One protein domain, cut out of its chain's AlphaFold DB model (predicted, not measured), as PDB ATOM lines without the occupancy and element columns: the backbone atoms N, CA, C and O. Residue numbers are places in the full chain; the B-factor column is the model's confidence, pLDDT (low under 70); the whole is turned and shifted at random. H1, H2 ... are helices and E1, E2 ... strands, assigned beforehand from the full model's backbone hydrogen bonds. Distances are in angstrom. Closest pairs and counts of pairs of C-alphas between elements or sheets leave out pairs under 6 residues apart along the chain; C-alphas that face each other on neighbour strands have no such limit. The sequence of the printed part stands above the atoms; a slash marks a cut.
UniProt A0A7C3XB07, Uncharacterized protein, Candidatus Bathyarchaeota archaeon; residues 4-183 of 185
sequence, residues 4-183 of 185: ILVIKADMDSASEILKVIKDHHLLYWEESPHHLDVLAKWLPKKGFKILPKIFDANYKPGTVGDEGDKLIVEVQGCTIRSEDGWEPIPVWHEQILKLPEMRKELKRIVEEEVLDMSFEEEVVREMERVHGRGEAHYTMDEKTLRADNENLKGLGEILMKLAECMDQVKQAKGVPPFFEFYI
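What this domain is: This is residues 4 to 183 of the 185 residues of an uncharacterized protein of Candidatus Bathyarchaeota archaeon (UniProt A0A7C3XB07). One long helix, H9, runs through most of the length of an elongated body, and H1 and H7 cross it steeply at different places. A small, strongly twisted sheet of four short strands sits near the last part of H9, while H8 stands by its first residues, and H3 and H4 fill the space from H8 to the sheet. The printed part has 180 residues, with nine named helices and four named strands in the order E1 H1 H2 H3 H4 H5 E2 E3 H6 H7 H8 H9 E4; the sheet runs E1 E4 E3 E2, all antiparallel. The class is mixed, helices and strands; the whole is compact, with a radius of gyration of the C-alphas of 17.0 A and spans of 55 by 34 by 31 A.

How they stand to each other: E1, residues 6 to 9, is the antiparallel neighbour of E4, residues 179 to 182, with N 6 and O 182 at 2.8 A. E4 is antiparallel to E3, residues 89 to 93, with N 92 and O 181 at 2.8 A. E3 forms a hairpin with E2, residues 78 to 81, with N 91 and O 79 at 2.8 A; these three pairs are within hydrogen-bond range. H1, residues 11 to 21, touches residues 161 to 169 of H9, residues 142 to 173, at a steep tilt of 64 degrees, opposite ways; the closest C-alphas are Val 20 and Cys 165, 6.1 A. H2, residues 24 to 27, is close to H9 but not clearly touching, C-alphas 27 and 158 being closest at 5.7 A. H3, residues 33 to 46, touches H4, residues 51 to 55, closest at C-alphas 40 and 52, 4.3 A. H4, H5, residues 67 to 74, and H6, residues 94 to 98, only graze the sheet. H6 touches H9, closest at C-alphas 97 and 163, 5.6 A. H7, residues 100 to 111, touches H9 at a steep tilt of 44 degrees, closest at C-alphas 110 and 153, 4.8 A. H8, residues 117 to 131, touches H3, closest at C-alphas 35 and 123, 6.2 A. Every O i to N i+4 pair is within hydrogen-bond range in H1, H5, H7, H8 and H9; H3 has 6 of 10, and H4 and H6 each 0 of 1, with 2 of 2 O i to N i+3 pairs; H2 is too short for an i+4 pair.

Where its parts are: E1 begins at C-alpha 6 (45.883, 10.009, -39.770). H3 is 20.3 A long, H8 21.1 A. H9 runs 46.1 A from (72.508, 3.652, -49.958) to (32.645, -9.649, -31.093).

The domain as a whole: The C-alphas farthest apart, Gly 134 and Gly 174, are 56.0 A apart. The printed part has no cut. The link H4 to H5, 11 residues, is long. Residues 62 to 64, 82 to 86 and 134 to 137 have pLDDT under 70.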
ATOM      1  N   ILE A   4      51.609  13.180 -42.183       94.50
ATOM      2  CA  ILE A   4      51.357  12.136 -41.192       94.50
ATOM      3  C   ILE A   4      50.234  11.205 -41.640       94.50
ATOM      4  O   ILE A   4      49.223  11.644 -42.186       94.50
ATOM      5  N   LEU A   5      50.349   9.914 -41.335       96.56
ATOM      6  CA  LEU A   5      49.200   9.017 -41.423       96.56
ATOM      7  C   LEU A   5      48.199   9.375 -40.317       96.56
ATOM      8  O   LEU A   5      48.494   9.249 -39.128       96.56
ATOM      9  N   VAL A   6      46.991   9.778 -40.700       95.56
ATOM     10  CA  VAL A   6      45.883  10.009 -39.770       95.56
ATOM     11  C   VAL A   6      44.974   8.793 -39.765       95.56
ATOM     12  O   VAL A   6      44.494   8.378 -40.815       95.56
ATOM     13  N   ILE A   7      44.692   8.255 -38.576       96.94
ATOM     14  CA  ILE A   7      43.707   7.190 -38.358       96.94
ATOM     15  C   ILE A   7      42.578   7.761 -37.504       96.94
ATOM     16  O   ILE A   7      42.806   8.277 -36.409       96.94
ATOM     17  N   LYS A   8      41.351   7.665 -38.004       95.44
ATOM     18  CA  LYS A   8      40.145   8.198 -37.376       95.44
ATOM     19  C   LYS A   8      39.174   7.061 -37.101       95.44
ATOM     20  O   LYS A   8      38.812   6.316 -38.000       95.44
ATOM     21  N   ALA A   9      38.706   6.963 -35.867       96.31
ATOM     22  CA  ALA A   9      37.719   5.979 -35.450       96.31
ATOM     23  C   ALA A   9      36.730   6.626 -34.474       96.31
ATOM     24  O   ALA A   9      37.046   7.646 -33.851       96.31
ATOM     25  N   ASP A  10      35.540   6.043 -34.329       95.88
ATOM     26  CA  ASP A  10      34.682   6.374 -33.190       95.88
ATOM     27  C   ASP A  10      35.309   5.883 -31.871       95.88
ATOM     28  O   ASP A  10      36.291   5.136 -31.863       95.88
ATOM     29  N   MET A  11      34.778   6.337 -30.731       96.06
ATOM     30  CA  MET A  11      35.371   6.028 -29.423       96.06
ATOM     31  C   MET A  11      35.385   4.526 -29.116       96.06
ATOM     32  O   MET A  11      36.343   4.039 -28.511       96.06
ATOM     33  N   ASP A  12      34.355   3.794 -29.540       95.12
ATOM     34  CA  ASP A  12      34.248   2.359 -29.289       95.12
ATOM     35  C   ASP A  12      35.284   1.595 -30.122       95.12
ATOM     36  O   ASP A  12      36.068   0.815 -29.582       95.12
ATOM     37  N   SER A  13      35.369   1.888 -31.417       96.56
ATOM     38  CA  SER A  13      36.336   1.309 -32.347       96.56
ATOM     39  C   SER A  13      37.769   1.672 -31.962       96.56
ATOM     40  O   SER A  13      38.626   0.791 -31.930       96.56
ATOM     41  N   ALA A  14      38.032   2.923 -31.573       95.88
ATOM     42  CA  ALA A  14      39.332   3.341 -31.051       95.88
ATOM     43  C   ALA A  14      39.708   2.556 -29.784       95.88
ATOM     44  O   ALA A  14      40.846   2.104 -29.649       95.88
ATOM     45  N   SER A  15      38.756   2.340 -28.868       95.44
ATOM     46  CA  SER A  15      38.986   1.526 -27.672       95.44
ATOM     47  C   SER A  15      39.336   0.081 -28.026       95.44
ATOM     48  O   SER A  15      40.249  -0.485 -27.427       95.44
ATOM     49  N   GLU A  16      38.654  -0.523 -29.001       95.31
ATOM     50  CA  GLU A  16      38.965  -1.881 -29.458       95.31
ATOM     51  C   GLU A  16      40.335  -1.977 -30.129       95.31
ATOM     52  O   GLU A  16      41.109  -2.878 -29.803       95.31
ATOM     53  N   ILE A  17      40.670  -1.011 -30.987       95.31
ATOM     54  CA  ILE A  17      41.985  -0.928 -31.626       95.31
ATOM     55  C   ILE A  17      43.084  -0.843 -30.565       95.31
ATOM     56  O   ILE A  17      44.034  -1.627 -30.589       95.31
ATOM     57  N   LEU A  18      42.930   0.036 -29.574       95.00
ATOM     58  CA  LEU A  18      43.927   0.216 -28.520       95.00
ATOM     59  C   LEU A  18      44.000  -0.963 -27.542       95.00
ATOM     60  O   LEU A  18      45.070  -1.220 -27.000       95.00
ATOM     61  N   LYS A  19      42.928  -1.738 -27.338       94.38
ATOM     62  CA  LYS A  19      43.002  -2.991 -26.558       94.38
ATOM     63  C   LYS A  19      43.880  -4.040 -27.236       94.38
ATOM     64  O   LYS A  19      44.561  -4.796 -26.541       94.38
ATOM     65  N   VAL A  20      43.859  -4.088 -28.569       92.56
ATOM     66  CA  VAL A  20      44.670  -5.030 -29.350       92.56
ATOM     67  C   VAL A  20      46.102  -4.526 -29.503       92.56
ATOM     68  O   VAL A  20      47.043  -5.248 -29.171       92.56
ATOM     69  N   ILE A  21      46.275  -3.287 -29.966       92.25
ATOM     70  CA  ILE A  21      47.587  -2.716 -30.308       92.25
ATOM     71  C   ILE A  21      48.364  -2.284 -29.058       92.25
ATOM     72  O   ILE A  21      49.591  -2.364 -29.047       92.25
ATOM     73  N   LYS A  22      47.661  -1.924 -27.976       91.75
ATOM     74  CA  LYS A  22      48.168  -1.520 -26.647       91.75
ATOM     75  C   LYS A  22      48.944  -0.207 -26.609       91.75
ATOM     76  O   LYS A  22      48.736   0.569 -25.683       91.75
ATOM     77  N   ASP A  23      49.810   0.038 -27.584       92.06
ATOM     78  CA  ASP A  23      50.644   1.232 -27.675       92.06
ATOM     79  C   ASP A  23      50.298   2.031 -28.937       92.06
ATOM     80  O   ASP A  23      50.520   1.584 -30.061       92.06
ATOM     81  N   HIS A  24      49.744   3.231 -28.749       89.88
ATOM     82  CA  HIS A  24      49.341   4.099 -29.854       89.88
ATOM     83  C   HIS A  24      50.534   4.654 -30.642       89.88
ATOM     84  O   HIS A  24      50.356   5.076 -31.782       89.88
ATOM     85  N   HIS A  25      51.749   4.661 -30.079       91.31
ATOM     86  CA  HIS A  25      52.941   5.084 -30.813       91.31
ATOM     87  C   HIS A  25      53.289   4.121 -31.953       91.31
ATOM     88  O   HIS A  25      53.927   4.529 -32.917       91.31
ATOM     89  N   LEU A  26      52.792   2.879 -31.900       92.12
ATOM     90  CA  LEU A  26      52.904   1.907 -32.991       92.12
ATOM     91  C   LEU A  26      52.016   2.232 -34.199       92.12
ATOM     92  O   LEU A  26      52.011   1.459 -35.147       92.12
ATOM     93  N   LEU A  27      51.235   3.314 -34.145       94.81
ATOM     94  CA  LEU A  27      50.371   3.797 -35.226       94.81
ATOM     95  C   LEU A  27      50.858   5.132 -35.814       94.81
ATOM     96  O   LEU A  27      50.114   5.789 -36.538       94.81
ATOM     97  N   TYR A  28      52.082   5.553 -35.482       95.56
ATOM     98  CA  TYR A  28      52.681   6.775 -36.008       95.56
ATOM     99  C   TYR A  28      53.471   6.504 -37.287       95.56
ATOM    100  O   TYR A  28      54.336   5.631 -37.309       95.56
ATOM    101  N   TRP A  29      53.221   7.308 -38.316       97.50
ATOM    102  CA  TRP A  29      53.999   7.315 -39.548       97.50
ATOM    103  C   TRP A  29      54.008   8.711 -40.163       97.50
ATOM    104  O   TRP A  29      52.996   9.413 -40.105       97.50
ATOM    105  N   GLU A  30      55.138   9.093 -40.750       96.50
ATOM    106  CA  GLU A  30      55.349  10.380 -41.408       96.50
ATOM    107  C   GLU A  30      56.247  10.184 -42.635       96.50
ATOM    108  O   GLU A  30      57.209   9.416 -42.593       96.50
ATOM    109  N   GLU A  31      55.952  10.892 -43.720       95.12
ATOM    110  CA  GLU A  31      56.781  10.905 -44.929       95.12
ATOM    111  C   GLU A  31      56.747  12.279 -45.593       95.12
ATOM    112  O   GLU A  31      55.782  13.029 -45.480       95.12
ATOM    113  N   SER A  32      57.802  12.648 -46.307       92.44
ATOM    114  CA  SER A  32      57.820  13.902 -47.045       92.44
ATOM    115  C   SER A  32      56.849  13.890 -48.242       92.44
ATOM    116  O   SER A  32      56.685  12.866 -48.918       92.44
ATOM    117  N   PRO A  33      56.274  15.052 -48.602       92.00
ATOM    118  CA  PRO A  33      55.370  15.158 -49.744       92.00
ATOM    119  C   PRO A  33      55.963  14.636 -51.062       92.00
ATOM    120  O   PRO A  33      55.281  13.976 -51.845       92.00
ATOM    121  N   HIS A  34      57.254  14.892 -51.284       92.12
ATOM    122  CA  HIS A  34      57.959  14.497 -52.503       92.12
ATOM    123  C   HIS A  34      58.136  12.980 -52.609       92.12
ATOM    124  O   HIS A  34      57.965  12.426 -53.692       92.12
ATOM    125  N   HIS A  35      58.434  12.297 -51.499       94.38
ATOM    126  CA  HIS A  35      58.576  10.839 -51.510       94.38
ATOM    127  C   HIS A  35      57.228  10.175 -51.771       94.38
ATOM    128  O   HIS A  35      57.145   9.278 -52.601       94.38
ATOM    129  N   LEU A  36      56.153  10.675 -51.159       95.75
ATOM    130  CA  LEU A  36      54.784  10.241 -51.445       95.75
ATOM    131  C   LEU A  36      54.416  10.378 -52.936       95.75
ATOM    132  O   LEU A  36      53.923   9.422 -53.538       95.75
ATOM    133  N   ASP A  37      54.722  11.522 -53.561       94.94
ATOM    134  CA  ASP A  37      54.443  11.754 -54.989       94.94
ATOM    135  C   ASP A  37      55.221  10.788 -55.893       94.94
ATOM    136  O   ASP A  37      54.731  10.364 -56.948       94.94
ATOM    137  N   VAL A  38      56.448  10.441 -55.498       96.56
ATOM    138  CA  VAL A  38      57.273   9.467 -56.214       96.56
ATOM    139  C   VAL A  38      56.763   8.050 -55.972       96.56
ATOM    140  O   VAL A  38      56.604   7.313 -56.943       96.56
ATOM    141  N   LEU A  39      56.421   7.671 -54.737       97.56
ATOM    142  CA  LEU A  39      55.857   6.362 -54.387       97.56
ATOM    143  C   LEU A  39      54.583   6.066 -55.187       97.56
ATOM    144  O   LEU A  39      54.464   4.976 -55.757       97.56
ATOM    145  N   ALA A  40      53.684   7.048 -55.317       96.50
ATOM    146  CA  ALA A  40      52.457   6.937 -56.111       96.50
ATOM    147  C   ALA A  40      52.731   6.570 -57.584       96.50
ATOM    148  O   ALA A  40      52.005   5.778 -58.186       96.50
ATOM    149  N   LYS A  41      53.815   7.100 -58.167       95.56
ATOM    150  CA  LYS A  41      54.221   6.855 -59.567       95.56
ATOM    151  C   LYS A  41      55.149   5.645 -59.722       95.56
ATOM    152  O   LYS A  41      55.212   5.046 -60.798       95.56
ATOM    153  N   TRP A  42      55.904   5.304 -58.680       96.12
ATOM    154  CA  TRP A  42      56.960   4.293 -58.704       96.12
ATOM    155  C   TRP A  42      56.428   2.886 -58.465       96.12
ATOM    156  O   TRP A  42      56.698   1.972 -59.248       96.12
ATOM    157  N   LEU A  43      55.628   2.707 -57.415       97.19
ATOM    158  CA  LEU A  43      55.098   1.404 -57.021       97.19
ATOM    159  C   LEU A  43      54.267   0.705 -58.117       97.19
ATOM    160  O   LEU A  43      54.402  -0.518 -58.246       97.19
ATOM    161  N   PRO A  44      53.507   1.403 -58.989       96.25
ATOM    162  CA  PRO A  44      52.851   0.761 -60.126       96.25
ATOM    163  C   PRO A  44      53.842   0.078 -61.077       96.25
ATOM    164  O   PRO A  44      53.582  -1.030 -61.549       96.25
ATOM    165  N   LYS A  45      55.032   0.666 -61.289       95.50
ATOM    166  CA  LYS A  45      56.112   0.063 -62.099       95.50
ATOM    167  C   LYS A  45      56.640  -1.236 -61.478       95.50
ATOM    168  O   LYS A  45      57.208  -2.070 -62.179       95.50
ATOM    169  N   LYS A  46      56.447  -1.420 -60.167       95.88
ATOM    170  CA  LYS A  46      56.813  -2.623 -59.404       95.88
ATOM    171  C   LYS A  46      55.640  -3.596 -59.220       95.88
ATOM    172  O   LYS A  46      55.796  -4.603 -58.527       95.88
ATOM    173  N   GLY A  47      54.491  -3.331 -59.846       95.94
ATOM    174  CA  GLY A  47      53.321  -4.214 -59.858       95.94
ATOM    175  C   GLY A  47      52.356  -4.042 -58.681       95.94
ATOM    176  O   GLY A  47      51.497  -4.903 -58.496       95.94
ATOM    177  N   PHE A  48      52.488  -2.973 -57.893       97.44
ATOM    178  CA  PHE A  48      51.498  -2.612 -56.875       97.44
ATOM    179  C   PHE A  48      50.309  -1.900 -57.524       97.44
ATOM    180  O   PHE A  48      50.491  -1.076 -58.419       97.44
ATOM    181  N   LYS A  49      49.096  -2.212 -57.076       95.50
ATOM    182  CA  LYS A  49      47.837  -1.751 -57.670       95.50
ATOM    183  C   LYS A  49      47.052  -0.849 -56.725       95.50
ATOM    184  O   LYS A  49      46.476   0.131 -57.186       95.50
ATOM    185  N   ILE A  50      47.008  -1.181 -55.433       96.94
ATOM    186  CA  ILE A  50      46.181  -0.472 -54.444       96.94
ATOM    187  C   ILE A  50      47.034   0.511 -53.649       96.94
ATOM    188  O   ILE A  50      46.710   1.693 -53.598       96.94
ATOM    189  N   LEU A  51      48.147   0.044 -53.078       97.19
ATOM    190  CA  LEU A  51      49.029   0.840 -52.228       97.19
ATOM    191  C   LEU A  51      49.454   2.180 -52.866       97.19
ATOM    192  O   LEU A  51      49.320   3.198 -52.190       97.19
ATOM    193  N   PRO A  52      49.883   2.255 -54.147       96.62
ATOM    194  CA  PRO A  52      50.232   3.536 -54.758       96.62
ATOM    195  C   PRO A  52      49.108   4.574 -54.757       96.62
ATOM    196  O   PRO A  52      49.392   5.765 -54.708       96.62
ATOM    197  N   LYS A  53      47.841   4.145 -54.781       95.69
ATOM    198  CA  LYS A  53      46.694   5.060 -54.770       95.69
ATOM    199  C   LYS A  53      46.522   5.727 -53.405       95.69
ATOM    200  O   LYS A  53      46.080   6.865 -53.365       95.69
ATOM    201  N   ILE A  54      46.941   5.077 -52.311       95.69
ATOM    202  CA  ILE A  54      46.946   5.669 -50.957       95.69
ATOM    203  C   ILE A  54      47.869   6.892 -50.888       95.69
ATOM    204  O   ILE A  54      47.575   7.836 -50.160       95.69
ATOM    205  N   PHE A  55      48.951   6.887 -51.668       95.50
ATOM    206  CA  PHE A  55      49.911   7.988 -51.737       95.50
ATOM    207  C   PHE A  55      49.521   9.088 -52.730       95.50
ATOM    208  O   PHE A  55      50.091  10.176 -52.687       95.50
ATOM    209  N   ASP A  56      48.575   8.822 -53.631       92.44
ATOM    210  CA  ASP A  56      48.128   9.794 -54.622       92.44
ATOM    211  C   ASP A  56      47.126  10.774 -53.999       92.44
ATOM    212  O   ASP A  56      45.937  10.485 -53.856       92.44
ATOM    213  N   ALA A  57      47.614  11.972 -53.671       87.19
ATOM    214  CA  ALA A  57      46.807  13.072 -53.140       87.19
ATOM    215  C   ALA A  57      45.615  13.439 -54.043       87.19
ATOM    216  O   ALA A  57      44.592  13.923 -53.567       87.19
ATOM    217  N   ASN A  58      45.737  13.198 -55.352       88.69
ATOM    218  CA  ASN A  58      44.720  13.529 -56.345       88.69
ATOM    219  C   ASN A  58      43.831  12.336 -56.705       88.69
ATOM    220  O   ASN A  58      43.051  12.432 -57.662       88.69
ATOM    221  N   TYR A  59      43.936  11.221 -55.978       90.62
ATOM    222  CA  TYR A  59      43.146  10.033 -56.252       90.62
ATOM    223  C   TYR A  59      41.646  10.346 -56.191       90.62
ATOM    224  O   TYR A  59      41.150  10.914 -55.221       90.62
ATOM    225  N   LYS A  60      40.894   9.962 -57.230       87.00
ATOM    226  CA  LYS A  60      39.438  10.165 -57.292       87.00
ATOM    227  C   LYS A  60      38.712   8.816 -57.334       87.00
ATOM    228  O   LYS A  60      38.689   8.188 -58.396       87.00
ATOM    229  N   PRO A  61      38.087   8.376 -56.226       82.81
ATOM    230  CA  PRO A  61      37.322   7.140 -56.194       82.81
ATOM    231  C   PRO A  61      36.111   7.222 -57.131       82.81
ATOM    232  O   PRO A  61      35.558   8.293 -57.384       82.81
ATOM    233  N   GLY A  62      35.686   6.070 -57.652       68.25
ATOM    234  CA  GLY A  62      34.497   5.951 -58.505       68.25
ATOM    235  C   GLY A  62      34.756   6.014 -60.012       68.25
ATOM    236  O   GLY A  62      33.844   5.731 -60.786       68.25
ATOM    237  N   THR A  63      35.987   6.298 -60.449       67.75
ATOM    238  CA  THR A  63      36.375   6.156 -61.863       67.75
ATOM    239  C   THR A  63      37.178   4.871 -62.022       67.75
ATOM    240  O   THR A  63      38.248   4.739 -61.443       67.75
ATOM    241  N   VAL A  64      36.669   3.898 -62.785       67.88
ATOM    242  CA  VAL A  64      37.400   2.649 -63.052       67.88
ATOM    243  C   VAL A  64      38.430   2.906 -64.154       67.88
ATOM    244  O   VAL A  64      38.096   2.821 -65.337       67.88
ATOM    245  N   GLY A  65      39.657   3.267 -63.772       77.94
ATOM    246  CA  GLY A  65      40.777   3.501 -64.688       77.94
ATOM    247  C   GLY A  65      41.668   2.271 -64.875       77.94
ATOM    248  O   GLY A  65      42.080   1.969 -65.994       77.94
ATOM    249  N   ASP A  66      41.914   1.523 -63.799       88.38
ATOM    250  CA  ASP A  66      42.738   0.310 -63.795       88.38
ATOM    251  C   ASP A  66      42.159  -0.813 -62.905       88.38
ATOM    252  O   ASP A  66      41.015  -0.765 -62.454       88.38
ATOM    253  N   GLU A  67      42.918  -1.894 -62.710       90.94
ATOM    254  CA  GLU A  67      42.507  -3.021 -61.863       90.94
ATOM    255  C   GLU A  67      42.449  -2.662 -60.370       90.94
ATOM    256  O   GLU A  67      41.564  -3.148 -59.671       90.94
ATOM    257  N   GLY A  68      43.339  -1.790 -59.888       92.31
ATOM    258  CA  GLY A  68      43.303  -1.310 -58.507       92.31
ATOM    259  C   GLY A  68      42.022  -0.525 -58.223       92.31
ATOM    260  O   GLY A  68      41.392  -0.740 -57.191       92.31
ATOM    261  N   ASP A  69      41.573   0.305 -59.169       92.75
ATOM    262  CA  ASP A  69      40.303   1.033 -59.040       92.75
ATOM    263  C   ASP A  69      39.104   0.097 -58.934       92.75
ATOM    264  O   ASP A  69      38.194   0.354 -58.149       92.75
ATOM    265  N   LYS A  70      39.100  -1.006 -59.695       93.06
ATOM    266  CA  LYS A  70      38.025  -2.008 -59.613       93.06
ATOM    267  C   LYS A  70      37.925  -2.582 -58.207       93.06
ATOM    268  O   LYS A  70      36.832  -2.610 -57.654       93.06
ATOM    269  N   LEU A  71      39.063  -2.976 -57.635       94.31
ATOM    270  CA  LEU A  71      39.138  -3.544 -56.288       94.31
ATOM    271  C   LEU A  71      38.671  -2.537 -55.229       94.31
ATOM    272  O   LEU A  71      37.894  -2.886 -54.344       94.31
ATOM    273  N   ILE A  72      39.096  -1.275 -55.343       94.94
ATOM    274  CA  ILE A  72      38.708  -0.203 -54.414       94.94
ATOM    275  C   ILE A  72      37.205   0.075 -54.493       94.94
ATOM    276  O   ILE A  72      36.543   0.175 -53.459       94.94
ATOM    277  N   VAL A  73      36.651   0.188 -55.705       93.56
ATOM    278  CA  VAL A  73      35.220   0.457 -55.921       93.56
ATOM    279  C   VAL A  73      34.358  -0.704 -55.426       93.56
ATOM    280  O   VAL A  73      33.330  -0.460 -54.797       93.56
ATOM    281  N   GLU A  74      34.778  -1.950 -55.662       92.75
ATOM    282  CA  GLU A  74      34.044  -3.153 -55.251       92.75
ATOM    283  C   GLU A  74      33.786  -3.196 -53.741       92.75
ATOM    284  O   GLU A  74      32.692  -3.560 -53.308       92.75
ATOM    285  N   VAL A  75      34.764  -2.769 -52.940       94.44
ATOM    286  CA  VAL A  75      34.647  -2.758 -51.473       94.44
ATOM    287  C   VAL A  75      34.253  -1.402 -50.899       94.44
ATOM    288  O   VAL A  75      34.213  -1.264 -49.678       94.44
ATOM    289  N   GLN A  76      33.982  -0.409 -51.756       93.19
ATOM    290  CA  GLN A  76      33.777   0.988 -51.355       93.19
ATOM    291  C   GLN A  76      34.911   1.488 -50.441       93.19
ATOM    292  O   GLN A  76      34.682   2.165 -49.446       93.19
ATOM    293  N   GLY A  77      36.155   1.118 -50.766       94.88
ATOM    294  CA  GLY A  77      37.312   1.288 -49.882       94.88
ATOM    295  C   GLY A  77      37.856   2.712 -49.793       94.88
ATOM    296  O   GLY A  77      38.797   2.940 -49.037       94.88
ATOM    297  N   CYS A  78      37.309   3.656 -50.561       95.25
ATOM    298  CA  CYS A  78      37.750   5.045 -50.574       95.25
ATOM    299  C   CYS A  78      36.596   5.996 -50.922       95.25
ATOM    300  O   CYS A  78      35.807   5.721 -51.831       95.25
ATOM    301  N   THR A  79      36.532   7.130 -50.230       92.81
ATOM    302  CA  THR A  79      35.648   8.262 -50.535       92.81
ATOM    303  C   THR A  79      36.443   9.565 -50.602       92.81
ATOM    304  O   THR A  79      37.619   9.616 -50.253       92.81
ATOM    305  N   ILE A  80      35.808  10.635 -51.086       89.62
ATOM    306  CA  ILE A  80      36.368  11.986 -51.022       89.62
ATOM    307  C   ILE A  80      35.695  12.732 -49.883       89.62
ATOM    308  O   ILE A  80      34.477  12.930 -49.903       89.62
ATOM    309  N   ARG A  81      36.492  13.217 -48.932       82.19
ATOM    310  CA  ARG A  81      36.020  14.212 -47.972       82.19
ATOM    311  C   ARG A  81      36.143  15.587 -48.616       82.19
ATOM    312  O   ARG A  81      37.242  16.042 -48.908       82.19
ATOM    313  N   SER A  82      35.001  16.226 -48.841       69.81
ATOM    314  CA  SER A  82      34.914  17.638 -49.214       69.81
ATOM    315  C   SER A  82      34.177  18.360 -48.092       69.81
ATOM    316  O   SER A  82      32.958  18.287 -47.987       69.81
ATOM    317  N   GLU A  83      34.927  18.967 -47.177       62.16
ATOM    318  CA  GLU A  83      34.346  19.958 -46.270       62.16
ATOM    319  C   GLU A  83      34.382  21.320 -46.959       62.16
ATOM    320  O   GLU A  83      35.333  21.624 -47.682       62.16
ATOM    321  N   ASP A  84      33.341  22.130 -46.755       51.22
ATOM    322  CA  ASP A  84      33.221  23.449 -47.377       51.22
ATOM    323  C   ASP A  84      34.476  24.296 -47.095       51.22
ATOM    324  O   ASP A  84      34.751  24.675 -45.957       51.22
ATOM    325  N   GLY A  85      35.242  24.593 -48.152       55.41
ATOM    326  CA  GLY A  85      36.435  25.446 -48.100       55.41
ATOM    327  C   GLY A  85      37.788  24.730 -47.996       55.41
ATOM    328  O   GLY A  85      38.801  25.427 -47.981       55.41
ATOM    329  N   TRP A  86      37.829  23.394 -47.964       64.69
ATOM    330  CA  TRP A  86      39.076  22.613 -47.956       64.69
ATOM    331  C   TRP A  86      39.302  21.875 -49.276       64.69
ATOM    332  O   TRP A  86      38.349  21.551 -49.991       64.69
ATOM    333  N   GLU A  87      40.569  21.606 -49.606       72.19
ATOM    334  CA  GLU A  87      40.888  20.755 -50.750       72.19
ATOM    335  C   GLU A  87      40.315  19.344 -50.532       72.19
ATOM    336  O   GLU A  87      40.319  18.846 -49.402       72.19
ATOM    337  N   PRO A  88      39.755  18.700 -51.573       83.00
ATOM    338  CA  PRO A  88      39.193  17.366 -51.428       83.00
ATOM    339  C   PRO A  88      40.297  16.344 -51.134       83.00
ATOM    340  O   PRO A  88      41.238  16.233 -51.914       83.00
ATOM    341  N   ILE A  89      40.148  15.560 -50.062       88.00
ATOM    342  CA  ILE A  89      41.147  14.556 -49.648       88.00
ATOM    343  C   ILE A  89      40.572  13.139 -49.815       88.00
ATOM    344  O   ILE A  89      39.436  12.894 -49.381       88.00
ATOM    345  N   PRO A  90      41.333  12.191 -50.397       92.19
ATOM    346  CA  PRO A  90      40.991  10.772 -50.381       92.19
ATOM    347  C   PRO A  90      40.998  10.215 -48.952       92.19
ATOM    348  O   PRO A  90      42.004  10.277 -48.246       92.19
ATOM    349  N   VAL A  91      39.875   9.637 -48.534       94.44
ATOM    350  CA  VAL A  91      39.722   8.972 -47.238       94.44
ATOM    351  C   VAL A  91      39.520   7.484 -47.470       94.44
ATOM    352  O   VAL A  91      38.578   7.075 -48.147       94.44
ATOM    353  N   TRP A  92      40.407   6.678 -46.897       96.88
ATOM    354  CA  TRP A  92      40.410   5.229 -47.027       96.88
ATOM    355  C   TRP A  92      39.632   4.596 -45.886       96.88
ATOM    356  O   TRP A  92      39.845   4.927 -44.722       96.88
ATOM    357  N   HIS A  93      38.744   3.668 -46.217       97.06
ATOM    358  CA  HIS A  93      37.932   2.960 -45.235       97.06
ATOM    359  C   HIS A  93      38.530   1.591 -44.913       97.06
ATOM    360  O   HIS A  93      39.241   0.996 -45.731       97.06
ATOM    361  N   GLU A  94      38.229   1.047 -43.733       96.31
ATOM    362  CA  GLU A  94      38.865  -0.177 -43.242       96.31
ATOM    363  C   GLU A  94      38.647  -1.392 -44.162       96.31
ATOM    364  O   GLU A  94      39.445  -2.329 -44.173       96.31
ATOM    365  N   GLN A  95      37.586  -1.388 -44.978       95.94
ATOM    366  CA  GLN A  95      37.282  -2.440 -45.950       95.94
ATOM    367  C   GLN A  95      38.432  -2.672 -46.933       95.94
ATOM    368  O   GLN A  95      38.625  -3.816 -47.347       95.94
ATOM    369  N   ILE A  96      39.236  -1.650 -47.256       97.19
ATOM    370  CA  ILE A  96      40.378  -1.821 -48.163       97.19
ATOM    371  C   ILE A  96      41.403  -2.821 -47.612       97.19
ATOM    372  O   ILE A  96      41.981  -3.603 -48.363       97.19
ATOM    373  N   LEU A  97      41.561  -2.888 -46.287       97.69
ATOM    374  CA  LEU A  97      42.480  -3.812 -45.615       97.69
ATOM    375  C   LEU A  97      41.933  -5.249 -45.533       97.69
ATOM    376  O   LEU A  97      42.643  -6.172 -45.122       97.69
ATOM    377  N   LYS A  98      40.675  -5.474 -45.934       95.56
ATOM    378  CA  LYS A  98      40.081  -6.816 -46.070       95.56
ATOM    379  C   LYS A  98      40.427  -7.459 -47.417       95.56
ATOM    380  O   LYS A  98      40.292  -8.675 -47.539       95.56
ATOM    381  N   LEU A  99      40.874  -6.677 -48.404       97.31
ATOM    382  CA  LEU A  99      41.228  -7.187 -49.727       97.31
ATOM    383  C   LEU A  99      42.479  -8.080 -49.666       97.31
ATOM    384  O   LEU A  99      43.516  -7.644 -49.149       97.31
ATOM    385  N   PRO A 100      42.435  -9.305 -50.225       97.44
ATOM    386  CA  PRO A 100      43.611 -10.167 -50.336       97.44
ATOM    387  C   PRO A 100      44.777  -9.503 -51.080       97.44
ATOM    388  O   PRO A 100      45.932  -9.669 -50.690       97.44
ATOM    389  N   GLU A 101      44.484  -8.726 -52.123       97.75
ATOM    390  CA  GLU A 101      45.459  -7.985 -52.923       97.75
ATOM    391  C   GLU A 101      46.175  -6.932 -52.080       97.75
ATOM    392  O   GLU A 101      47.403  -6.880 -52.089       97.75
ATOM    393  N   MET A 102      45.424  -6.166 -51.283       97.94
ATOM    394  CA  MET A 102      45.999  -5.167 -50.384       97.94
ATOM    395  C   MET A 102      46.893  -5.834 -49.336       97.94
ATOM    396  O   MET A 102      48.032  -5.425 -49.137       97.94
ATOM    397  N   ARG A 103      46.436  -6.931 -48.717       98.25
ATOM    398  CA  ARG A 103      47.247  -7.684 -47.743       98.25
ATOM    399  C   ARG A 103      48.517  -8.266 -48.358       98.25
ATOM    400  O   ARG A 103      49.555  -8.299 -47.703       98.25
ATOM    401  N   LYS A 104      48.455  -8.714 -49.613       98.38
ATOM    402  CA  LYS A 104      49.626  -9.199 -50.348       98.38
ATOM    403  C   LYS A 104      50.623  -8.073 -50.623       98.38
ATOM    404  O   LYS A 104      51.820  -8.289 -50.459       98.38
ATOM    405  N   GLU A 105      50.148  -6.896 -51.023       98.50
ATOM    406  CA  GLU A 105      50.990  -5.713 -51.226       98.50
ATOM    407  C   GLU A 105      51.653  -5.257 -49.922       98.50
ATOM    408  O   GLU A 105      52.865  -5.052 -49.903       98.50
ATOM    409  N   LEU A 106      50.897  -5.197 -48.821       98.38
ATOM    410  CA  LEU A 106      51.431  -4.865 -47.499       98.38
ATOM    411  C   LEU A 106      52.485  -5.868 -47.030       98.38
ATOM    412  O   LEU A 106      53.568  -5.481 -46.607       98.38
ATOM    413  N   LYS A 107      52.203  -7.166 -47.157       98.38
ATOM    414  CA  LYS A 107      53.169  -8.212 -46.816       98.38
ATOM    415  C   LYS A 107      54.469  -8.052 -47.606       98.38
ATOM    416  O   LYS A 107      55.548  -8.179 -47.039       98.38
ATOM    417  N   ARG A 108      54.365  -7.724 -48.896       98.12
ATOM    418  CA  ARG A 108      55.522  -7.538 -49.771       98.12
ATOM    419  C   ARG A 108      56.422  -6.386 -49.318       98.12
ATOM    420  O   ARG A 108      57.622  -6.589 -49.245       98.12
ATOM    421  N   ILE A 109      55.872  -5.219 -48.970       97.62
ATOM    422  CA  ILE A 109      56.693  -4.095 -48.466       97.62
ATOM    423  C   ILE A 109      57.265  -4.344 -47.062       97.62
ATOM    424  O   ILE A 109      58.246  -3.713 -46.688       97.62
ATOM    425  N   VAL A 110      56.663  -5.241 -46.275       97.69
ATOM    426  CA  VAL A 110      57.178  -5.606 -44.946       97.69
ATOM    427  C   VAL A 110      58.331  -6.610 -45.037       97.69
ATOM    428  O   VAL A 110      59.261  -6.559 -44.229       97.69
ATOM    429  N   GLU A 111      58.265  -7.538 -45.993       97.44
ATOM    430  CA  GLU A 111      59.220  -8.645 -46.134       97.44
ATOM    431  C   GLU A 111      60.361  -8.368 -47.125       97.44
ATOM    432  O   GLU A 111      61.411  -9.003 -47.023       97.44
ATOM    433  N   GLU A 112      60.177  -7.450 -48.076       95.94
ATOM    434  CA  GLU A 112      61.125  -7.171 -49.161       95.94
ATOM    435  C   GLU A 112      61.603  -5.710 -49.142       95.94
ATOM    436  O   GLU A 112      60.851  -4.799 -48.805       95.94
ATOM    437  N   GLU A 113      62.836  -5.474 -49.599       94.25
ATOM    438  CA  GLU A 113      63.303  -4.136 -49.986       94.25
ATOM    439  C   GLU A 113      62.771  -3.824 -51.396       94.25
ATOM    440  O   GLU A 113      63.230  -4.379 -52.398       94.25
ATOM    441  N   VAL A 114      61.736  -2.984 -51.476       95.81
ATOM    442  CA  VAL A 114      60.991  -2.708 -52.719       95.81
ATOM    443  C   VAL A 114      61.555  -1.507 -53.480       95.81
ATOM    444  O   VAL A 114      61.429  -1.435 -54.711       95.81
ATOM    445  N   LEU A 115      62.150  -0.556 -52.759       96.88
ATOM    446  CA  LEU A 115      62.768   0.630 -53.339       96.88
ATOM    447  C   LEU A 115      64.217   0.311 -53.708       96.88
ATOM    448  O   LEU A 115      64.916  -0.392 -52.979       96.88
ATOM    449  N   ASP A 116      64.669   0.844 -54.837       96.12
ATOM    450  CA  ASP A 116      66.039   0.707 -55.330       96.12
ATOM    451  C   ASP A 116      66.613   2.090 -55.670       96.12
ATOM    452  O   ASP A 116      65.911   3.096 -55.611       96.12
ATOM    453  N   MET A 117      67.880   2.163 -56.077       96.00
ATOM    454  CA  MET A 117      68.520   3.447 -56.399       96.00
ATOM    455  C   MET A 117      67.785   4.254 -57.479       96.00
ATOM    456  O   MET A 117      67.895   5.473 -57.505       96.00
ATOM    457  N   SER A 118      67.010   3.609 -58.355       95.19
ATOM    458  CA  SER A 118      66.236   4.336 -59.362       95.19
ATOM    459  C   SER A 118      64.973   5.000 -58.803       95.19
ATOM    460  O   SER A 118      64.466   5.926 -59.431       95.19
ATOM    461  N   PHE A 119      64.501   4.601 -57.617       96.31
ATOM    462  CA  PHE A 119      63.530   5.381 -56.846       96.31
ATOM    463  C   PHE A 119      64.155   6.694 -56.355       96.31
ATOM    464  O   PHE A 119      63.599   7.759 -56.612       96.31
ATOM    465  N   GLU A 120      65.338   6.633 -55.741       95.25
ATOM    466  CA  GLU A 120      66.052   7.814 -55.228       95.25
ATOM    467  C   GLU A 120      66.344   8.835 -56.337       95.25
ATOM    468  O   GLU A 120      66.212  10.044 -56.148       95.25
ATOM    469  N   GLU A 121      66.697   8.352 -57.534       93.50
ATOM    470  CA  GLU A 121      66.890   9.208 -58.707       93.50
ATOM    471  C   GLU A 121      65.616   9.990 -59.064       93.50
ATOM    472  O   GLU A 121      65.691  11.158 -59.452       93.50
ATOM    473  N   GLU A 122      64.442   9.366 -58.944       94.56
ATOM    474  CA  GLU A 122      63.155  10.019 -59.202       94.56
ATOM    475  C   GLU A 122      62.795  11.002 -58.076       94.56
ATOM    476  O   GLU A 122      62.240  12.062 -58.368       94.56
ATOM    477  N   VAL A 123      63.174  10.717 -56.823       93.50
ATOM    478  CA  VAL A 123      63.055  11.662 -55.695       93.50
ATOM    479  C   VAL A 123      63.879  12.918 -55.946       93.50
ATOM    480  O   VAL A 123      63.341  14.024 -55.871       93.50
ATOM    481  N   VAL A 124      65.151  12.773 -56.329       91.81
ATOM    482  CA  VAL A 124      66.013  13.913 -56.682       91.81
ATOM    483  C   VAL A 124      65.385  14.733 -57.808       91.81
ATOM    484  O   VAL A 124      65.275  15.952 -57.690       91.81
ATOM    485  N   ARG A 125      64.923  14.080 -58.882       91.38
ATOM    486  CA  ARG A 125      64.282  14.772 -60.013       91.38
ATOM    487  C   ARG A 125      63.025  15.523 -59.597       91.38
ATOM    488  O   ARG A 125      62.813  16.642 -60.062       91.38
ATOM    489  N   GLU A 126      62.194  14.933 -58.743       90.94
ATOM    490  CA  GLU A 126      60.978  15.582 -58.259       90.94
ATOM    491  C   GLU A 126      61.306  16.795 -57.381       90.94
ATOM    492  O   GLU A 126      60.708  17.859 -57.550       90.94
ATOM    493  N   MET A 127      62.308  16.686 -56.508       88.88
ATOM    494  CA  MET A 127      62.763  17.812 -55.694       88.88
ATOM    495  C   MET A 127      63.370  18.935 -56.544       88.88
ATOM    496  O   MET A 127      63.030  20.099 -56.338       88.88
ATOM    497  N   GLU A 128      64.209  18.613 -57.534       89.62
ATOM    498  CA  GLU A 128      64.766  19.602 -58.469       89.62
ATOM    499  C   GLU A 128      63.673  20.283 -59.306       89.62
ATOM    500  O   GLU A 128      63.779  21.471 -59.616       89.62
ATOM    501  N   ARG A 129      62.608  19.554 -59.661       87.88
ATOM    502  CA  ARG A 129      61.454  20.097 -60.391       87.88
ATOM    503  C   ARG A 129      60.682  21.125 -59.566       87.88
ATOM    504  O   ARG A 129      60.193  22.097 -60.139       87.88
ATOM    505  N   VAL A 130      60.535  20.894 -58.262       85.50
ATOM    506  CA  VAL A 130      59.744  21.756 -57.367       85.50
ATOM    507  C   VAL A 130      60.557  22.941 -56.847       85.50
ATOM    508  O   VAL A 130      60.052  24.061 -56.845       85.50
ATOM    509  N   HIS A 131      61.804  22.710 -56.433       83.12
ATOM    510  CA  HIS A 131      62.629  23.712 -55.743       83.12
ATOM    511  C   HIS A 131      63.690  24.359 -56.631       83.12
ATOM    512  O   HIS A 131      64.258  25.373 -56.258       83.12
ATOM    513  N   GLY A 132      63.950  23.817 -57.821       80.06
ATOM    514  CA  GLY A 132      65.047  24.256 -58.678       80.06
ATOM    515  C   GLY A 132      66.296  23.387 -58.527       80.06
ATOM    516  O   GLY A 132      66.550  22.738 -57.508       80.06
ATOM    517  N   ARG A 133      67.088  23.331 -59.601       75.62
ATOM    518  CA  ARG A 133      68.233  22.420 -59.713       75.62
ATOM    519  C   ARG A 133      69.336  22.784 -58.716       75.62
ATOM    520  O   ARG A 133      69.841  23.901 -58.748       75.62
ATOM    521  N   GLY A 134      69.759  21.816 -57.902       66.25
ATOM    522  CA  GLY A 134      70.832  21.999 -56.917       66.25
ATOM    523  C   GLY A 134      70.434  22.751 -55.641       66.25
ATOM    524  O   GLY A 134      71.295  22.959 -54.790       66.25
ATOM    525  N   GLU A 135      69.161  23.129 -55.485       60.81
ATOM    526  CA  GLU A 135      68.640  23.734 -54.246       60.81
ATOM    527  C   GLU A 135      68.113  22.683 -53.251       60.81
ATOM    528  O   GLU A 135      67.952  22.960 -52.064       60.81
ATOM    529  N   ALA A 136      67.898  21.445 -53.706       64.56
ATOM    530  CA  ALA A 136      67.525  20.336 -52.842       64.56
ATOM    531  C   ALA A 136      68.748  19.820 -52.061       64.56
ATOM    532  O   ALA A 136      69.680  19.267 -52.637       64.56
ATOM    533  N   HIS A 137      68.728  19.941 -50.731       69.69
ATOM    534  CA  HIS A 137      69.747  19.372 -49.831       69.69
ATOM    535  C   HIS A 137      69.650  17.837 -49.665       69.69
ATOM    536  O   HIS A 137      70.162  17.286 -48.691       69.69
ATOM    537  N   TYR A 138      68.985  17.134 -50.585       80.06
ATOM    538  CA  TYR A 138      68.782  15.687 -50.521       80.06
ATOM    539  C   TYR A 138      69.966  14.942 -51.140       80.06
ATOM    540  O   TYR A 138      70.416  15.269 -52.238       80.06
ATOM    541  N   THR A 139      70.482  13.943 -50.420       81.88
ATOM    542  CA  THR A 139      71.598  13.111 -50.881       81.88
ATOM    543  C   THR A 139      71.070  11.738 -51.253       81.88
ATOM    544  O   THR A 139      70.645  10.992 -50.384       81.88
ATOM    545  N   MET A 140      71.141  11.402 -52.536       87.88
ATOM    546  CA  MET A 140      70.876  10.047 -53.005       87.88
ATOM    547  C   MET A 140      72.072   9.149 -52.667       87.88
ATOM    548  O   MET A 140      73.134   9.260 -53.287       87.88
ATOM    549  N   ASP A 141      71.902   8.262 -51.687       90.94
ATOM    550  CA  ASP A 141      72.890   7.256 -51.291       90.94
ATOM    551  C   ASP A 141      72.230   5.995 -50.699       90.94
ATOM    552  O   ASP A 141      71.037   5.967 -50.405       90.94
ATOM    553  N   GLU A 142      73.012   4.926 -50.503       92.62
ATOM    554  CA  GLU A 142      72.508   3.652 -49.958       92.62
ATOM    555  C   GLU A 142      71.909   3.786 -48.548       92.62
ATOM    556  O   GLU A 142      71.082   2.970 -48.137       92.62
ATOM    557  N   LYS A 143      72.350   4.783 -47.774       94.19
ATOM    558  CA  LYS A 143      71.851   5.003 -46.415       94.19
ATOM    559  C   LYS A 143      70.447   5.601 -46.457       94.19
ATOM    560  O   LYS A 143      69.602   5.173 -45.676       94.19
ATOM    561  N   THR A 144      70.226   6.558 -47.352       92.44
ATOM    562  CA  THR A 144      68.933   7.205 -47.592       92.44
ATOM    563  C   THR A 144      67.945   6.196 -48.165       92.44
ATOM    564  O   THR A 144      66.918   5.959 -47.539       92.44
ATOM    565  N   LEU A 145      68.350   5.421 -49.177       95.94
ATOM    566  CA  LEU A 145      67.539   4.323 -49.715       95.94
ATOM    567  C   LEU A 145      67.112   3.297 -48.655       95.94
ATOM    568  O   LEU A 145      65.990   2.780 -48.672       95.94
ATOM    569  N   ARG A 146      68.013   2.952 -47.728       96.25
ATOM    570  CA  ARG A 146      67.672   2.045 -46.625       96.25
ATOM    571  C   ARG A 146      66.660   2.682 -45.679       96.25
ATOM    572  O   ARG A 146      65.746   1.994 -45.237       96.25
ATOM    573  N   ALA A 147      66.822   3.964 -45.362       95.00
ATOM    574  CA  ALA A 147      65.873   4.688 -44.524       95.00
ATOM    575  C   ALA A 147      64.484   4.750 -45.176       95.00
ATOM    576  O   ALA A 147      63.498   4.507 -44.487       95.00
ATOM    577  N   ASP A 148      64.411   4.966 -46.489       96.44
ATOM    578  CA  ASP A 148      63.148   5.041 -47.229       96.44
ATOM    579  C   ASP A 148      62.450   3.674 -47.309       96.44
ATOM    580  O   ASP A 148      61.235   3.577 -47.121       96.44
ATOM    581  N   ASN A 149      63.211   2.586 -47.494       97.88
ATOM    582  CA  ASN A 149      62.665   1.228 -47.382       97.88
ATOM    583  C   ASN A 149      62.139   0.937 -45.966       97.88
ATOM    584  O   ASN A 149      61.036   0.410 -45.826       97.88
ATOM    585  N   GLU A 150      62.887   1.295 -44.916       97.81
ATOM    586  CA  GLU A 150      62.434   1.122 -43.528       97.81
ATOM    587  C   GLU A 150      61.196   1.981 -43.220       97.81
ATOM    588  O   GLU A 150      60.283   1.515 -42.536       97.81
ATOM    589  N   ASN A 151      61.104   3.199 -43.766       97.44
ATOM    590  CA  ASN A 151      59.927   4.048 -43.586       97.44
ATOM    591  C   ASN A 151      58.692   3.462 -44.284       97.44
ATOM    592  O   ASN A 151      57.618   3.377 -43.680       97.44
ATOM    593  N   LEU A 152      58.834   2.992 -45.531       97.94
ATOM    594  CA  LEU A 152      57.754   2.320 -46.260       97.94
ATOM    595  C   LEU A 152      57.306   1.041 -45.540       97.94
ATOM    596  O   LEU A 152      56.107   0.781 -45.414       97.94
ATOM    597  N   LYS A 153      58.257   0.269 -45.012       98.38
ATOM    598  CA  LYS A 153      57.979  -0.900 -44.178       98.38
ATOM    599  C   LYS A 153      57.206  -0.529 -42.915       98.38
ATOM    600  O   LYS A 153      56.242  -1.220 -42.594       98.38
ATOM    601  N   GLY A 154      57.556   0.571 -42.248       97.81
ATOM    602  CA  GLY A 154      56.829   1.084 -41.085       97.81
ATOM    603  C   GLY A 154      55.341   1.313 -41.369       97.81
ATOM    604  O   GLY A 154      54.487   0.839 -40.618       97.81
ATOM    605  N   LEU A 155      55.006   1.940 -42.504       97.94
ATOM    606  CA  LEU A 155      53.611   2.058 -42.947       97.94
ATOM    607  C   LEU A 155      52.963   0.685 -43.164       97.94
ATOM    608  O   LEU A 155      51.829   0.452 -42.737       97.94
ATOM    609  N   GLY A 156      53.682  -0.224 -43.826       97.94
ATOM    610  CA  GLY A 156      53.223  -1.587 -44.074       97.94
ATOM    611  C   GLY A 156      52.863  -2.333 -42.792       97.94
ATOM    612  O   GLY A 156      51.793  -2.937 -42.700       97.94
ATOM    613  N   GLU A 157      53.717  -2.233 -41.775       97.88
ATOM    614  CA  GLU A 157      53.497  -2.823 -40.457       97.88
ATOM    615  C   GLU A 157      52.281  -2.217 -39.750       97.88
ATOM    616  O   GLU A 157      51.497  -2.957 -39.154       97.88
ATOM    617  N   ILE A 158      52.075  -0.901 -39.844       98.12
ATOM    618  CA  ILE A 158      50.908  -0.224 -39.261       98.12
ATOM    619  C   ILE A 158      49.613  -0.732 -39.890       98.12
ATOM    620  O   ILE A 158      48.701  -1.168 -39.180       98.12
ATOM    621  N   LEU A 159      49.530  -0.721 -41.222       98.19
ATOM    622  CA  LEU A 159      48.328  -1.152 -41.935       98.19
ATOM    623  C   LEU A 159      48.058  -2.654 -41.732       98.19
ATOM    624  O   LEU A 159      46.899  -3.051 -41.590       98.19
ATOM    625  N   MET A 160      49.102  -3.484 -41.625       97.38
ATOM    626  CA  MET A 160      48.970  -4.900 -41.253       97.38
ATOM    627  C   MET A 160      48.447  -5.081 -39.826       97.38
ATOM    628  O   MET A 160      47.516  -5.859 -39.624       97.38
ATOM    629  N   LYS A 161      48.969  -4.338 -38.840       96.44
ATOM    630  CA  LYS A 161      48.472  -4.383 -37.451       96.44
ATOM    631  C   LYS A 161      47.002  -3.985 -37.362       96.44
ATOM    632  O   LYS A 161      46.242  -4.616 -36.629       96.44
ATOM    633  N   LEU A 162      46.590  -2.964 -38.112       97.44
ATOM    634  CA  LEU A 162      45.185  -2.567 -38.199       97.44
ATOM    635  C   LEU A 162      44.329  -3.683 -38.815       97.44
ATOM    636  O   LEU A 162      43.286  -4.023 -38.259       97.44
ATOM    637  N   ALA A 163      44.790  -4.316 -39.897       97.12
ATOM    638  CA  ALA A 163      44.095  -5.443 -40.522       97.12
ATOM    639  C   ALA A 163      43.953  -6.652 -39.574       97.12
ATOM    640  O   ALA A 163      42.876  -7.240 -39.463       97.12
ATOM    641  N   GLU A 164      45.014  -6.999 -38.845       95.88
ATOM    642  CA  GLU A 164      45.007  -8.066 -37.838       95.88
ATOM    643  C   GLU A 164      44.088  -7.733 -36.659       95.88
ATOM    644  O   GLU A 164      43.358  -8.597 -36.169       95.88
ATOM    645  N   CYS A 165      44.081  -6.474 -36.217       96.12
ATOM    646  CA  CYS A 165      43.166  -5.996 -35.190       96.12
ATOM    647  C   CYS A 165      41.707  -6.180 -35.616       96.12
ATOM    648  O   CYS A 165      40.893  -6.679 -34.833       96.12
ATOM    649  N   MET A 166      41.383  -5.859 -36.871       96.69
ATOM    650  CA  MET A 166      40.038  -6.071 -37.398       96.69
ATOM    651  C   MET A 166      39.612  -7.533 -37.330       96.69
ATOM    652  O   MET A 166      38.479  -7.820 -36.936       96.69
ATOM    653  N   ASP A 167      40.514  -8.450 -37.683       96.75
ATOM    654  CA  ASP A 167      40.246  -9.886 -37.652       96.75
ATOM    655  C   ASP A 167      40.030 -10.381 -36.214       96.75
ATOM    656  O   ASP A 167      39.052 -11.082 -35.943       96.75
ATOM    657  N   GLN A 168      40.887  -9.963 -35.276       96.56
ATOM    658  CA  GLN A 168      40.790 -10.343 -33.862       96.56
ATOM    659  C   GLN A 168      39.494  -9.848 -33.215       96.56
ATOM    660  O   GLN A 168      38.785 -10.612 -32.555       96.56
ATOM    661  N   VAL A 169      39.149  -8.576 -33.418       95.06
ATOM    662  CA  VAL A 169      37.933  -7.988 -32.843       95.06
ATOM    663  C   VAL A 169      36.690  -8.607 -33.480       95.06
ATOM    664  O   VAL A 169      35.761  -8.975 -32.760       95.06
ATOM    665  N   LYS A 170      36.685  -8.830 -34.803       95.56
ATOM    666  CA  LYS A 170      35.591  -9.539 -35.482       95.56
ATOM    667  C   LYS A 170      35.416 -10.956 -34.941       95.56
ATOM    668  O   LYS A 170      34.283 -11.379 -34.730       95.56
ATOM    669  N   GLN A 171      36.504 -11.681 -34.686       95.38
ATOM    670  CA  GLN A 171      36.444 -13.018 -34.094       95.38
ATOM    671  C   GLN A 171      35.871 -12.990 -32.669       95.38
ATOM    672  O   GLN A 171      35.098 -13.874 -32.305       95.38
ATOM    673  N   ALA A 172      36.219 -11.978 -31.873       93.94
ATOM    674  CA  ALA A 172      35.770 -11.856 -30.489       93.94
ATOM    675  C   ALA A 172      34.329 -11.328 -30.346       93.94
ATOM    676  O   ALA A 172      33.630 -11.712 -29.410       93.94
ATOM    677  N   LYS A 173      33.886 -10.437 -31.244       91.06
ATOM    678  CA  LYS A 173      32.645  -9.649 -31.093       91.06
ATOM    679  C   LYS A 173      31.645  -9.793 -32.240       91.06
ATOM    680  O   LYS A 173      30.556  -9.235 -32.173       91.06
ATOM    681  N   GLY A 174      32.004 -10.505 -33.303       92.62
ATOM    682  CA  GLY A 174      31.187 -10.676 -34.507       92.62
ATOM    683  C   GLY A 174      31.256  -9.510 -35.499       92.62
ATOM    684  O   GLY A 174      30.925  -9.698 -36.669       92.62
ATOM    685  N   VAL A 175      31.733  -8.334 -35.076       91.25
ATOM    686  CA  VAL A 175      31.875  -7.131 -35.911       91.25
ATOM    687  C   VAL A 175      33.290  -6.550 -35.790       91.25
ATOM    688  O   VAL A 175      33.808  -6.484 -34.676       91.25
ATOM    689  N   PRO A 176      33.953  -6.176 -36.902       93.81
ATOM    690  CA  PRO A 176      35.235  -5.475 -36.848       93.81
ATOM    691  C   PRO A 176      35.044  -4.021 -36.367       93.81
ATOM    692  O   PRO A 176      33.947  -3.483 -36.523       93.81
ATOM    693  N   PRO A 177      36.090  -3.372 -35.823       95.00
ATOM    694  CA  PRO A 177      36.072  -1.943 -35.549       95.00
ATOM    695  C   PRO A 177      35.954  -1.171 -36.864       95.00
ATOM    696  O   PRO A 177      36.477  -1.608 -37.894       95.00
ATOM    697  N   PHE A 178      35.288  -0.022 -36.812       95.31
ATOM    698  CA  PHE A 178      35.207   0.907 -37.930       95.31
ATOM    699  C   PHE A 178      36.282   1.981 -37.786       95.31
ATOM    700  O   PHE A 178      36.441   2.580 -36.719       95.31
ATOM    701  N   PHE A 179      37.019   2.236 -38.861       96.88
ATOM    702  CA  PHE A 179      37.949   3.353 -38.919       96.88
ATOM    703  C   PHE A 179      38.195   3.787 -40.358       96.88
ATOM    704  O   PHE A 179      38.017   3.041 -41.319       96.88
ATOM    705  N   GLU A 180      38.657   5.018 -40.469       96.81
ATOM    706  CA  GLU A 180      39.112   5.645 -41.692       96.81
ATOM    707  C   GLU A 180      40.580   6.024 -41.522       96.81
ATOM    708  O   GLU A 180      41.042   6.272 -40.405       96.81
ATOM    709  N   PHE A 181      41.316   6.111 -42.619       96.81
ATOM    710  CA  PHE A 181      42.666   6.647 -42.606       96.81
ATOM    711  C   PHE A 181      42.956   7.470 -43.854       96.81
ATOM    712  O   PHE A 181      42.366   7.261 -44.912       96.81
ATOM    713  N   TYR A 182      43.837   8.452 -43.719       94.94
ATOM    714  CA  TYR A 182      44.228   9.340 -44.809       94.94
ATOM    715  C   TYR A 182      45.569  10.001 -44.506       94.94
ATOM    716  O   TYR A 182      46.024  10.017 -43.362       94.94
ATOM    717  N   ILE A 183      46.186  10.558 -45.543       93.50
ATOM    718  CA  ILE A 183      47.379  11.394 -45.443       93.50
ATOM    719  C   ILE A 183      46.922  12.802 -45.849       93.50
ATOM    720  O   ILE A 183      46.490  12.966 -46.992       93.50
TER     721      ILE A 183